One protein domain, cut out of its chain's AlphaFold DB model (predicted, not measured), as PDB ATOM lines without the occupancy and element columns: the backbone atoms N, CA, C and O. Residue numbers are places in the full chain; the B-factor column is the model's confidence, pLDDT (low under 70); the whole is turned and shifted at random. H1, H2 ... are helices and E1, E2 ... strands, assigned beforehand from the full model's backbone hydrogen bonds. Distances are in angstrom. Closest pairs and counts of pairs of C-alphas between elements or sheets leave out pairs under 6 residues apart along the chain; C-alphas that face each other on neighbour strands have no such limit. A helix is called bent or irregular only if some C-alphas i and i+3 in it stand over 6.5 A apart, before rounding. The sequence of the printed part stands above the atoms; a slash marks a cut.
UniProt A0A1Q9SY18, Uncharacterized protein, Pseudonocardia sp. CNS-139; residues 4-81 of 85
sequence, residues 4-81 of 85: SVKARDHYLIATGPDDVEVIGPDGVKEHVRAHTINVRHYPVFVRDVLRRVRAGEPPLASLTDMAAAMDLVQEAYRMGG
ATOM      1  N   SER A   4      23.860  35.400  -4.056       89.75
ATOM      2  CA  SER A   4      23.421  34.283  -4.884       89.75
ATOM      3  C   SER A   4      24.051  34.365  -6.264       89.75
ATOM      4  O   SER A   4      24.038  35.429  -6.883       89.75
ATOM      5  N   VAL A   5      24.543  33.240  -6.761       90.38
ATOM      6  CA  VAL A   5      25.019  33.087  -8.135       90.38
ATOM      7  C   VAL A   5      24.059  32.158  -8.861       90.38
ATOM      8  O   VAL A   5      23.807  31.040  -8.409       90.38
ATOM      9  N   LYS A   6      23.515  32.620  -9.989       90.81
ATOM     10  CA  LYS A   6      22.768  31.765 -10.910       90.81
ATOM     11  C   LYS A   6      23.754  31.133 -11.886       90.81
ATOM     12  O   LYS A   6      24.309  31.821 -12.737       90.81
ATOM     13  N   ALA A   7      23.972  29.832 -11.747       88.50
ATOM     14  CA  ALA A   7      24.640  29.023 -12.755       88.50
ATOM     15  C   ALA A   7      23.615  28.500 -13.774       88.50
ATOM     16  O   ALA A   7      22.406  28.653 -13.589       88.50
ATOM     17  N   ARG A   8      24.091  27.850 -14.842       89.62
ATOM     18  CA  ARG A   8      23.239  27.333 -15.927       89.62
ATOM     19  C   ARG A   8      22.003  26.593 -15.392       89.62
ATOM     20  O   ARG A   8      20.880  27.025 -15.634       89.62
ATOM     21  N   ASP A   9      22.227  25.588 -14.546       93.06
ATOM     22  CA  ASP A   9      21.167  24.675 -14.099       93.06
ATOM     23  C   ASP A   9      20.894  24.731 -12.587       93.06
ATOM     24  O   ASP A   9      20.049  24.000 -12.092       93.06
ATOM     25  N   HIS A  10      21.558  25.611 -11.832       93.44
ATOM     26  CA  HIS A  10      21.396  25.679 -10.373       93.44
ATOM     27  C   HIS A  10      21.614  27.087  -9.812       93.44
ATOM     28  O   HIS A  10      22.185  27.957 -10.476       93.44
ATOM     29  N   TYR A  11      21.141  27.323  -8.590       94.88
ATOM     30  CA  TYR A  11      21.484  28.501  -7.793       94.88
ATOM     31  C   TYR A  11      22.450  28.107  -6.680       94.88
ATOM     32  O   TYR A  11      22.233  27.108  -6.006       94.88
ATOM     33  N   LEU A  12      23.485  28.916  -6.472       94.88
ATOM     34  CA  LEU A  12      24.394  28.832  -5.329       94.88
ATOM     35  C   LEU A  12      24.106  30.019  -4.423       94.88
ATOM     36  O   LEU A  12      24.217  31.161  -4.871       94.88
ATOM     37  N   ILE A  13      23.739  29.775  -3.172       94.62
ATOM     38  CA  ILE A  13      23.378  30.825  -2.223       94.62
ATOM     39  C   ILE A  13      24.278  30.706  -1.003       94.62
ATOM     40  O   ILE A  13      24.157  29.766  -0.226       94.62
ATOM     41  N   ALA A  14      25.139  31.697  -0.792       94.12
ATOM     42  CA  ALA A  14      25.845  31.840   0.473       94.12
ATOM     43  C   ALA A  14      24.844  32.283   1.551       94.12
ATOM     44  O   ALA A  14      24.395  33.434   1.572       94.12
ATOM     45  N   THR A  15      24.466  31.360   2.427       92.31
ATOM     46  CA  THR A  15      23.485  31.548   3.511       92.31
ATOM     47  C   THR A  15      24.156  31.963   4.819       92.31
ATOM     48  O   THR A  15      23.526  32.635   5.639       92.31
ATOM     49  N   GLY A  16      25.444  31.650   4.987       89.69
ATOM     50  CA  GLY A  16      26.262  32.042   6.134       89.69
ATOM     51  C   GLY A  16      27.767  31.941   5.851       89.69
ATOM     52  O   GLY A  16      28.159  31.614   4.734       89.69
ATOM     53  N   PRO A  17      28.638  32.228   6.840       88.06
ATOM     54  CA  PRO A  17      30.098  32.203   6.669       88.06
ATOM     55  C   PRO A  17      30.681  30.846   6.255       88.06
ATOM     56  O   PRO A  17      31.747  30.819   5.648       88.06
ATOM     57  N   ASP A  18      29.990  29.754   6.591       91.19
ATOM     58  CA  ASP A  18      30.438  28.372   6.388       91.19
ATOM     59  C   ASP A  18      29.354  27.500   5.705       91.19
ATOM     60  O   ASP A  18      29.425  26.275   5.785       91.19
ATOM     61  N   ASP A  19      28.332  28.112   5.093       93.50
ATOM     62  CA  ASP A  19      27.170  27.409   4.526       93.50
ATOM     63  C   ASP A  19      26.790  27.971   3.149       93.50
ATOM     64  O   ASP A  19      26.670  29.192   2.965       93.50
ATOM     65  N   VAL A  20      26.609  27.058   2.195       95.06
ATOM     66  CA  VAL A  20      26.141  27.328   0.836       95.06
ATOM     67  C   VAL A  20      24.965  26.401   0.536       95.06
ATOM     68  O   VAL A  20      25.120  25.185   0.543       95.06
ATOM     69  N   GLU A  21      23.802  26.974   0.230       96.56
ATOM     70  CA  GLU A  21      22.653  26.233  -0.298       96.56
ATOM     71  C   GLU A  21      22.782  26.140  -1.828       96.56
ATOM     72  O   GLU A  21      22.952  27.157  -2.510       96.56
ATOM     73  N   VAL A  22      22.702  24.927  -2.370       96.06
ATOM     74  CA  VAL A  22      22.641  24.641  -3.806       96.06
ATOM     75  C   VAL A  22      21.216  24.233  -4.145       96.06
ATOM     76  O   VAL A  22      20.695  23.280  -3.572       96.06
ATOM     77  N   ILE A  23      20.578  24.947  -5.070       96.06
ATOM     78  CA  ILE A  23      19.221  24.636  -5.533       96.06
ATOM     79  C   ILE A  23      19.294  24.145  -6.975       96.06
ATOM     80  O   ILE A  23      19.670  24.916  -7.865       96.06
ATOM     81  N   GLY A  24      18.937  22.880  -7.188       94.25
ATOM     82  CA  GLY A  24      18.858  22.240  -8.498       94.25
ATOM     83  C   GLY A  24      17.680  22.733  -9.350       94.25
ATOM     84  O   GLY A  24      16.815  23.472  -8.869       94.25
ATOM     85  N   PRO A  25      17.617  22.332 -10.629       92.25
ATOM     86  CA  PRO A  25      16.552  22.750 -11.542       92.25
ATOM     87  C   PRO A  25      15.191  22.130 -11.183       92.25
ATOM     88  O   PRO A  25      14.150  22.675 -11.539       92.25
ATOM     89  N   ASP A  26      15.203  21.016 -10.456       94.31
ATOM     90  CA  ASP A  26      14.050  20.327  -9.873       94.31
ATOM     91  C   ASP A  26      13.606  20.926  -8.525       94.31
ATOM     92  O   ASP A  26      12.635  20.465  -7.923       94.31
ATOM     93  N   GLY A  27      14.303  21.961  -8.044       90.88
ATOM     94  CA  GLY A  27      14.048  22.598  -6.757       90.88
ATOM     95  C   GLY A  27      14.621  21.840  -5.559       90.88
ATOM     96  O   GLY A  27      14.418  22.286  -4.425       90.88
ATOM     97  N   VAL A  28      15.345  20.735  -5.776       95.81
ATOM     98  CA  VAL A  28      16.034  20.018  -4.698       95.81
ATOM     99  C   VAL A  28      17.123  20.910  -4.115       95.81
ATOM    100  O   VAL A  28      17.850  21.593  -4.839       95.81
ATOM    101  N   LYS A  29      17.211  20.909  -2.784       95.62
ATOM    102  CA  LYS A  29      18.159  21.714  -2.020       95.62
ATOM    103  C   LYS A  29      19.223  20.837  -1.386       95.62
ATOM    104  O   LYS A  29      18.896  19.885  -0.679       95.62
ATOM    105  N   GLU A  30      20.475  21.216  -1.573       96.31
ATOM    106  CA  GLU A  30      21.630  20.627  -0.902       96.31
ATOM    107  C   GLU A  30      22.360  21.705  -0.098       96.31
ATOM    108  O   GLU A  30      22.519  22.832  -0.562       96.31
ATOM    109  N   HIS A  31      22.819  21.362   1.106       95.94
ATOM    110  CA  HIS A  31      23.682  22.232   1.899       95.94
ATOM    111  C   HIS A  31      25.125  21.749   1.821       95.94
ATOM    112  O   HIS A  31      25.451  20.640   2.248       95.94
ATOM    113  N   VAL A  32      25.994  22.620   1.321       94.94
ATOM    114  CA  VAL A  32      27.432  22.392   1.242       94.94
ATOM    115  C   VAL A  32      28.120  23.245   2.295       94.94
ATOM    116  O   VAL A  32      28.022  24.475   2.304       94.94
ATOM    117  N   ARG A  33      28.884  22.589   3.171       93.12
ATOM    118  CA  ARG A  33      29.731  23.282   4.138       93.12
ATOM    119  C   ARG A  33      30.959  23.847   3.426       93.12
ATOM    120  O   ARG A  33      31.912  23.119   3.157       93.12
ATOM    121  N   ALA A  34      30.940  25.142   3.137       89.50
ATOM    122  CA  ALA A  34      32.025  25.844   2.461       89.50
ATOM    123  C   ALA A  34      32.217  27.248   3.038       89.50
ATOM    124  O   ALA A  34      31.254  27.935   3.366       89.50
ATOM    125  N   HIS A  35      33.472  27.692   3.141       87.38
ATOM    126  CA  HIS A  35      33.779  29.050   3.581       87.38
ATOM    127  C   HIS A  35      33.350  30.066   2.522       87.38
ATOM    128  O   HIS A  35      33.820  30.028   1.387       87.38
ATOM    129  N   THR A  36      32.491  31.005   2.907       87.44
ATOM    130  CA  THR A  36      31.991  32.072   2.024       87.44
ATOM    131  C   THR A  36      32.716  33.397   2.239       87.44
ATOM    132  O   THR A  36      32.540  34.334   1.464       87.44
ATOM    133  N   ILE A  37      33.557  33.482   3.273       86.62
ATOM    134  CA  ILE A  37      34.443  34.617   3.544       86.62
ATOM    135  C   ILE A  37      35.893  34.147   3.629       86.62
ATOM    136  O   ILE A  37      36.202  33.108   4.209       86.62
ATOM    137  N   ASN A  38      36.809  34.957   3.109       83.69
ATOM    138  CA  ASN A  38      38.234  34.633   3.063       83.69
ATOM    139  C   ASN A  38      39.006  35.006   4.346       83.69
ATOM    140  O   ASN A  38      40.203  34.735   4.433       83.69
ATOM    141  N   VAL A  39      38.352  35.604   5.351       85.06
ATOM    142  CA  VAL A  39      38.996  36.152   6.565       85.06
ATOM    143  C   VAL A  39      39.867  35.118   7.284       85.06
ATOM    144  O   VAL A  39      40.957  35.441   7.753       85.06
ATOM    145  N   ARG A  40      39.448  33.847   7.317       84.94
ATOM    146  CA  ARG A  40      40.219  32.766   7.959       84.94
ATOM    147  C   ARG A  40      41.581  32.513   7.302       84.94
ATOM    148  O   ARG A  40      42.466  31.960   7.949       84.94
ATOM    149  N   HIS A  41      41.776  32.940   6.055       86.56
ATOM    150  CA  HIS A  41      43.030  32.768   5.318       86.56
ATOM    151  C   HIS A  41      44.025  33.921   5.531       86.56
ATOM    152  O   HIS A  41      45.212  33.753   5.245       86.56
ATOM    153  N   TYR A  42      43.596  35.060   6.092       89.81
ATOM    154  CA  TYR A  42      44.458  36.232   6.304       89.81
ATOM    155  C   TYR A  42      45.711  35.935   7.136       89.81
ATOM    156  O   TYR A  42      46.789  36.371   6.735       89.81
ATOM    157  N   PRO A  43      45.647  35.170   8.244       94.38
ATOM    158  CA  PRO A  43      46.848  34.861   9.014       94.38
ATOM    159  C   PRO A  43      47.910  34.111   8.202       94.38
ATOM    160  O   PRO A  43      49.101  34.352   8.385       94.38
ATOM    161  N   VAL A  44      47.501  33.207   7.304       93.44
ATOM    162  CA  VAL A  44      48.424  32.477   6.420       93.44
ATOM    163  C   VAL A  44      49.024  33.432   5.391       93.44
ATOM    164  O   VAL A  44      50.245  33.482   5.251       93.44
ATOM    165  N   PHE A  45      48.178  34.230   4.739       92.00
ATOM    166  CA  PHE A  45      48.587  35.231   3.757       92.00
ATOM    167  C   PHE A  45      49.602  36.233   4.332       92.00
ATOM    168  O   PHE A  45      50.683  36.404   3.777       92.00
ATOM    169  N   VAL A  46      49.306  36.839   5.486       94.69
ATOM    170  CA  VAL A  46      50.184  37.831   6.130       94.69
ATOM    171  C   VAL A  46      51.536  37.222   6.495       94.69
ATOM    172  O   VAL A  46      52.572  37.851   6.275       94.69
ATOM    173  N   ARG A  47      51.556  35.990   7.025       96.38
ATOM    174  CA  ARG A  47      52.817  35.309   7.349       96.38
ATOM    175  C   ARG A  47      53.685  35.092   6.111       96.38
ATOM    176  O   ARG A  47      54.887  35.332   6.190       96.38
ATOM    177  N   ASP A  48      53.099  34.668   4.992       95.94
ATOM    178  CA  ASP A  48      53.858  34.462   3.753       95.94
ATOM    179  C   ASP A  48      54.387  35.780   3.177       95.94
ATOM    180  O   ASP A  48      55.568  35.864   2.843       95.94
ATOM    181  N   VAL A  49      53.571  36.839   3.154       95.00
ATOM    182  CA  VAL A  49      54.006  38.170   2.695       95.00
ATOM    183  C   VAL A  49      55.207  38.663   3.504       95.00
ATOM    184  O   VAL A  49      56.230  39.035   2.930       95.00
ATOM    185  N   LEU A  50      55.128  38.615   4.838       97.00
ATOM    186  CA  LEU A  50      56.229  39.052   5.701       97.00
ATOM    187  C   LEU A  50      57.491  38.201   5.512       97.00
ATOM    188  O   LEU A  50      58.602  38.733   5.553       97.00
ATOM    189  N   ARG A  51      57.339  36.888   5.299       98.00
ATOM    190  CA  ARG A  51      58.452  35.974   5.014       98.00
ATOM    191  C   ARG A  51      59.149  36.341   3.701       98.00
ATOM    192  O   ARG A  51      60.368  36.484   3.704       98.00
ATOM    193  N   ARG A  52      58.391  36.532   2.616       97.88
ATOM    194  CA  ARG A  52      58.920  36.887   1.285       97.88
ATOM    195  C   ARG A  52      59.702  38.189   1.312       97.88
ATOM    196  O   ARG A  52      60.833  38.227   0.844       97.88
ATOM    197  N   VAL A  53      59.138  39.219   1.948       96.88
ATOM    198  CA  VAL A  53      59.790  40.529   2.092       96.88
ATOM    199  C   VAL A  53      61.140  40.398   2.796       96.88
ATOM    200  O   VAL A  53      62.129  40.952   2.327       96.88
ATOM    201  N   ARG A  54      61.213  39.626   3.888       98.06
ATOM    202  CA  ARG A  54      62.480  39.387   4.605       98.06
ATOM    203  C   ARG A  54      63.505  38.624   3.768       98.06
ATOM    204  O   ARG A  54      64.696  38.854   3.934       98.06
ATOM    205  N   ALA A  55      63.048  37.719   2.910       98.25
ATOM    206  CA  ALA A  55      63.894  36.908   2.042       98.25
ATOM    207  C   ALA A  55      64.276  37.608   0.721       98.25
ATOM    208  O   ALA A  55      65.037  37.042  -0.058       98.25
ATOM    209  N   GLY A  56      63.750  38.808   0.446       97.88
ATOM    210  CA  GLY A  56      63.910  39.467  -0.855       97.88
ATOM    211  C   GLY A  56      63.213  38.726  -2.003       97.88
ATOM    212  O   GLY A  56      63.570  38.909  -3.164       97.88
ATOM    213  N   GLU A  57      62.236  37.873  -1.694       98.06
ATOM    214  CA  GLU A  57      61.465  37.131  -2.689       98.06
ATOM    215  C   GLU A  57      60.359  38.011  -3.293       98.06
ATOM    216  O   GLU A  57      59.767  38.838  -2.588       98.06
ATOM    217  N   PRO A  58      60.004  37.802  -4.574       95.44
ATOM    218  CA  PRO A  58      58.864  38.481  -5.169       95.44
ATOM    219  C   PRO A  58      57.549  38.101  -4.457       95.44
ATOM    220  O   PRO A  58      57.433  37.002  -3.886       95.44
ATOM    221  N   PRO A  59      56.535  38.988  -4.496       92.38
ATOM    222  CA  PRO A  59      55.209  38.670  -3.984       92.38
ATOM    223  C   PRO A  59      54.597  37.502  -4.767       92.38
ATOM    224  O   PRO A  59      54.972  37.240  -5.907       92.38
ATOM    225  N   LEU A  60      53.626  36.812  -4.160       91.38
ATOM    226  CA  LEU A  60      52.895  35.728  -4.830       91.38
ATOM    227  C   LEU A  60      52.193  36.208  -6.112       91.38
ATOM    228  O   LEU A  60      52.088  35.450  -7.069       91.38
ATOM    229  N   ALA A  61      51.721  37.453  -6.106       92.00
ATOM    230  CA  ALA A  61      51.164  38.122  -7.267       92.00
ATOM    231  C   ALA A  61      51.587  39.596  -7.266       92.00
ATOM    232  O   ALA A  61      51.619  40.250  -6.217       92.00
ATOM    233  N   SER A  62      51.935  40.104  -8.439       92.06
ATOM    234  CA  SER A  62      52.303  41.494  -8.682       92.06
ATOM    235  C   SER A  62      51.071  42.374  -8.918       92.06
ATOM    236  O   SER A  62      49.956  41.892  -9.116       92.06
ATOM    237  N   LEU A  63      51.273  43.695  -8.948       92.88
ATOM    238  CA  LEU A  63      50.212  44.627  -9.342       92.88
ATOM    239  C   LEU A  63      49.755  44.411 -10.790       92.88
ATOM    240  O   LEU A  63      48.580  44.605 -11.082       92.88
ATOM    241  N   THR A  64      50.650  43.972 -11.677       95.06
ATOM    242  CA  THR A  64      50.307  43.632 -13.063       95.06
ATOM    243  C   THR A  64      49.359  42.436 -13.119       95.06
ATOM    244  O   THR A  64      48.371  42.479 -13.849       95.06
ATOM    245  N   ASP A  65      49.594  41.414 -12.292       94.31
ATOM    246  CA  ASP A  65      48.699  40.255 -12.195       94.31
ATOM    247  C   ASP A  65      47.312  40.669 -11.678       94.31
ATOM    248  O   ASP A  65      46.284  40.220 -12.186       94.31
ATOM    249  N   MET A  66      47.274  41.572 -10.690       94.19
ATOM    250  CA  MET A  66      46.013  42.103 -10.161       94.19
ATOM    251  C   MET A  66      45.270  42.969 -11.182       94.19
ATOM    252  O   MET A  66      44.044  42.897 -11.245       94.19
ATOM    253  N   ALA A  67      45.977  43.756 -11.997       95.69
ATOM    254  CA  ALA A  67      45.364  44.565 -13.048       95.69
ATOM    255  C   ALA A  67      44.638  43.688 -14.080       95.69
ATOM    256  O   ALA A  67      43.462  43.918 -14.349       95.69
ATOM    257  N   ALA A  68      45.280  42.616 -14.551       94.62
ATOM    258  CA  ALA A  68      44.654  41.673 -15.479       94.62
ATOM    259  C   ALA A  68      43.395  41.011 -14.886       94.62
ATOM    260  O   ALA A  68      42.389  40.838 -15.574       94.62
ATOM    261  N   ALA A  69      43.411  40.673 -13.590       94.81
ATOM    262  CA  ALA A  69      42.226  40.157 -12.907       94.81
ATOM    263  C   ALA A  69      41.097  41.202 -12.833       94.81
ATOM    264  O   ALA A  69      39.928  40.866 -13.029       94.81
ATOM    265  N   MET A  70      41.434  42.471 -12.583       94.62
ATOM    266  CA  MET A  70      40.458  43.561 -12.570       94.62
ATOM    267  C   MET A  70      39.847  43.807 -13.950       94.62
ATOM    268  O   MET A  70      38.640  44.030 -14.028       94.62
ATOM    269  N   ASP A  71      40.618  43.690 -15.029       95.50
ATOM    270  CA  ASP A  71      40.098  43.822 -16.393       95.50
ATOM    271  C   ASP A  71      39.021  42.768 -16.696       95.50
ATOM    272  O   ASP A  71      37.971  43.094 -17.258       95.50
ATOM    273  N   LEU A  72      39.218  41.523 -16.244       94.81
ATOM    274  CA  LEU A  72      38.213  40.459 -16.364       94.81
ATOM    275  C   LEU A  72      36.932  40.780 -15.585       94.81
ATOM    276  O   LEU A  72      35.827  40.543 -16.075       94.81
ATOM    277  N   VAL A  73      37.061  41.341 -14.380       92.88
ATOM    278  CA  VAL A  73      35.906  41.778 -13.580       92.88
ATOM    279  C   VAL A  73      35.144  42.894 -14.296       92.88
ATOM    280  O   VAL A  73      33.914  42.859 -14.355       92.88
ATOM    281  N   GLN A  74      35.852  43.861 -14.879       92.38
ATOM    282  CA  GLN A  74      35.228  44.957 -15.622       92.38
ATOM    283  C   GLN A  74      34.533  44.468 -16.898       92.38
ATOM    284  O   GLN A  74      33.438  44.937 -17.210       92.38
ATOM    285  N   GLU A  75      35.118  43.505 -17.616       94.25
ATOM    286  CA  GLU A  75      34.455  42.836 -18.742       94.25
ATOM    287  C   GLU A  75      33.162  42.147 -18.295       94.25
ATOM    288  O   GLU A  75      32.115  42.366 -18.899       94.25
ATOM    289  N   ALA A  76      33.191  41.394 -17.192       89.44
ATOM    290  CA  ALA A  76      31.997  40.731 -16.673       89.44
ATOM    291  C   ALA A  76      30.877  41.733 -16.329       89.44
ATOM    292  O   ALA A  76      29.711  41.497 -16.655       89.44
ATOM    293  N   TYR A  77      31.217  42.879 -15.729       87.69
ATOM    294  CA  TYR A  77      30.244  43.948 -15.482       87.69
ATOM    295  C   TYR A  77      29.692  44.553 -16.776       87.69
ATOM    296  O   TYR A  77      28.478  44.757 -16.872       87.69
ATOM    297  N   ARG A  78      30.542  44.777 -17.788       91.88
ATOM    298  CA  ARG A  78      30.102  45.256 -19.108       91.88
ATOM    299  C   ARG A  78      29.149  44.272 -19.781       91.88
ATOM    300  O   ARG A  78      28.099  44.698 -20.256       91.88
ATOM    301  N   MET A  79      29.450  42.973 -19.755       89.94
ATOM    302  CA  MET A  79      28.545  41.925 -20.249       89.94
ATOM    303  C   MET A  79      27.201  41.920 -19.504       89.94
ATOM    304  O   MET A  79      26.163  41.655 -20.102       89.94
ATOM    305  N   GLY A  80      27.209  42.253 -18.210       86.19
ATOM    306  CA  GLY A  80      26.010  42.428 -17.387       86.19
ATOM    307  C   GLY A  80      25.257  43.749 -17.603       86.19
ATOM    308  O   GLY A  80      24.311  44.021 -16.867       86.19
ATOM    309  N   GLY A  81      25.667  44.580 -18.566       88.81
ATOM    310  CA  GLY A  81      25.021  45.857 -18.886       88.81
ATOM    311  C   GLY A  81      25.429  47.031 -17.988       88.81
ATOM    312  O   GLY A  81      24.800  48.085 -18.046       88.81
TER     313      GLY A  81
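What this domain is: This is residues 4 to 81 of the 85 residues of an uncharacterized protein of Pseudonocardia sp. CNS-139 (UniProt A0A1Q9SY18). The model is an open, hook-like shape: a small sheet of four strands at one end, a helix, H1, leading away from it, and a second helix, H2, folding back across an empty gap without packing on H1 or on the sheet. The sheet E1 - E2 - E3 - E4 is antiparallel throughout and forms a meander, each strand the antiparallel neighbour of the one before. The printed part has 78 residues, with four named strands followed by two named helices, and its class is mixed, helices and strands. It is extended, with a radius of gyration of the C-alphas of 17.9 A, and its outline is flat, spanning 54 by 31 by 14 A.

Where its parts are: Find C-alpha 4 at (23.421, 34.283, -4.884), where E1, residues 4 to 6, begins. Read on to E2, residues 11 to 16, which is 15.1 A from first to last C-alpha, then to E3, residues 19 to 23, 13.1 A, and E4, residues 29 to 32, 9.9 A. Next find C-alpha 39 at (38.996, 36.152, 6.565); from there H1, residues 39 to 55, runs 25.3 A. H1 is irregular: C-alphas 40 and 43 are 7.0 A apart. H2, residues 63 to 79, is 24.4 A long and ends at C-alpha 79, at (28.545, 41.925, -20.249).

How they stand to each other: Start at the edge strand E1, which forms a hairpin with E2, at 170 degrees between their directions; look at N 5 and O 12, 2.8 A apart and within hydrogen-bond range. E2 and E3 form the next hairpin, at 157 degrees, with N 13 and O 21 within hydrogen-bond range at 2.8 A. E3 and the other edge strand, E4, form a third, at 150 degrees; there N 22 and O 30 are 2.8 A apart, within hydrogen-bond range. The sheet is only just strongly twisted, its C-alphas lying up to 4.0 A off the best plane. Neither H1 nor H2 is on the sheet, each with 0 pairs of C-alphas within 10 A of it. H1 and H2 are apart, with no C-alpha of the one within 8 A of the other. In H2 every O i to N i+4 pair is within hydrogen-bond range; in H1, 11 of 13 are.

The domain as a whole: The C-alphas of Asp 26 and Gly 56 are the two farthest apart, at 54.2 A. Look at residues 61 to 81, of which 63 to 79 belong to H2: this stretch stands free. The links between the strands are tight, those from E4 to H1 and from H1 to H2 are short, and no link is long. The printed part has no cut. Its mean pLDDT is 92.9, and no printed residue is under 70.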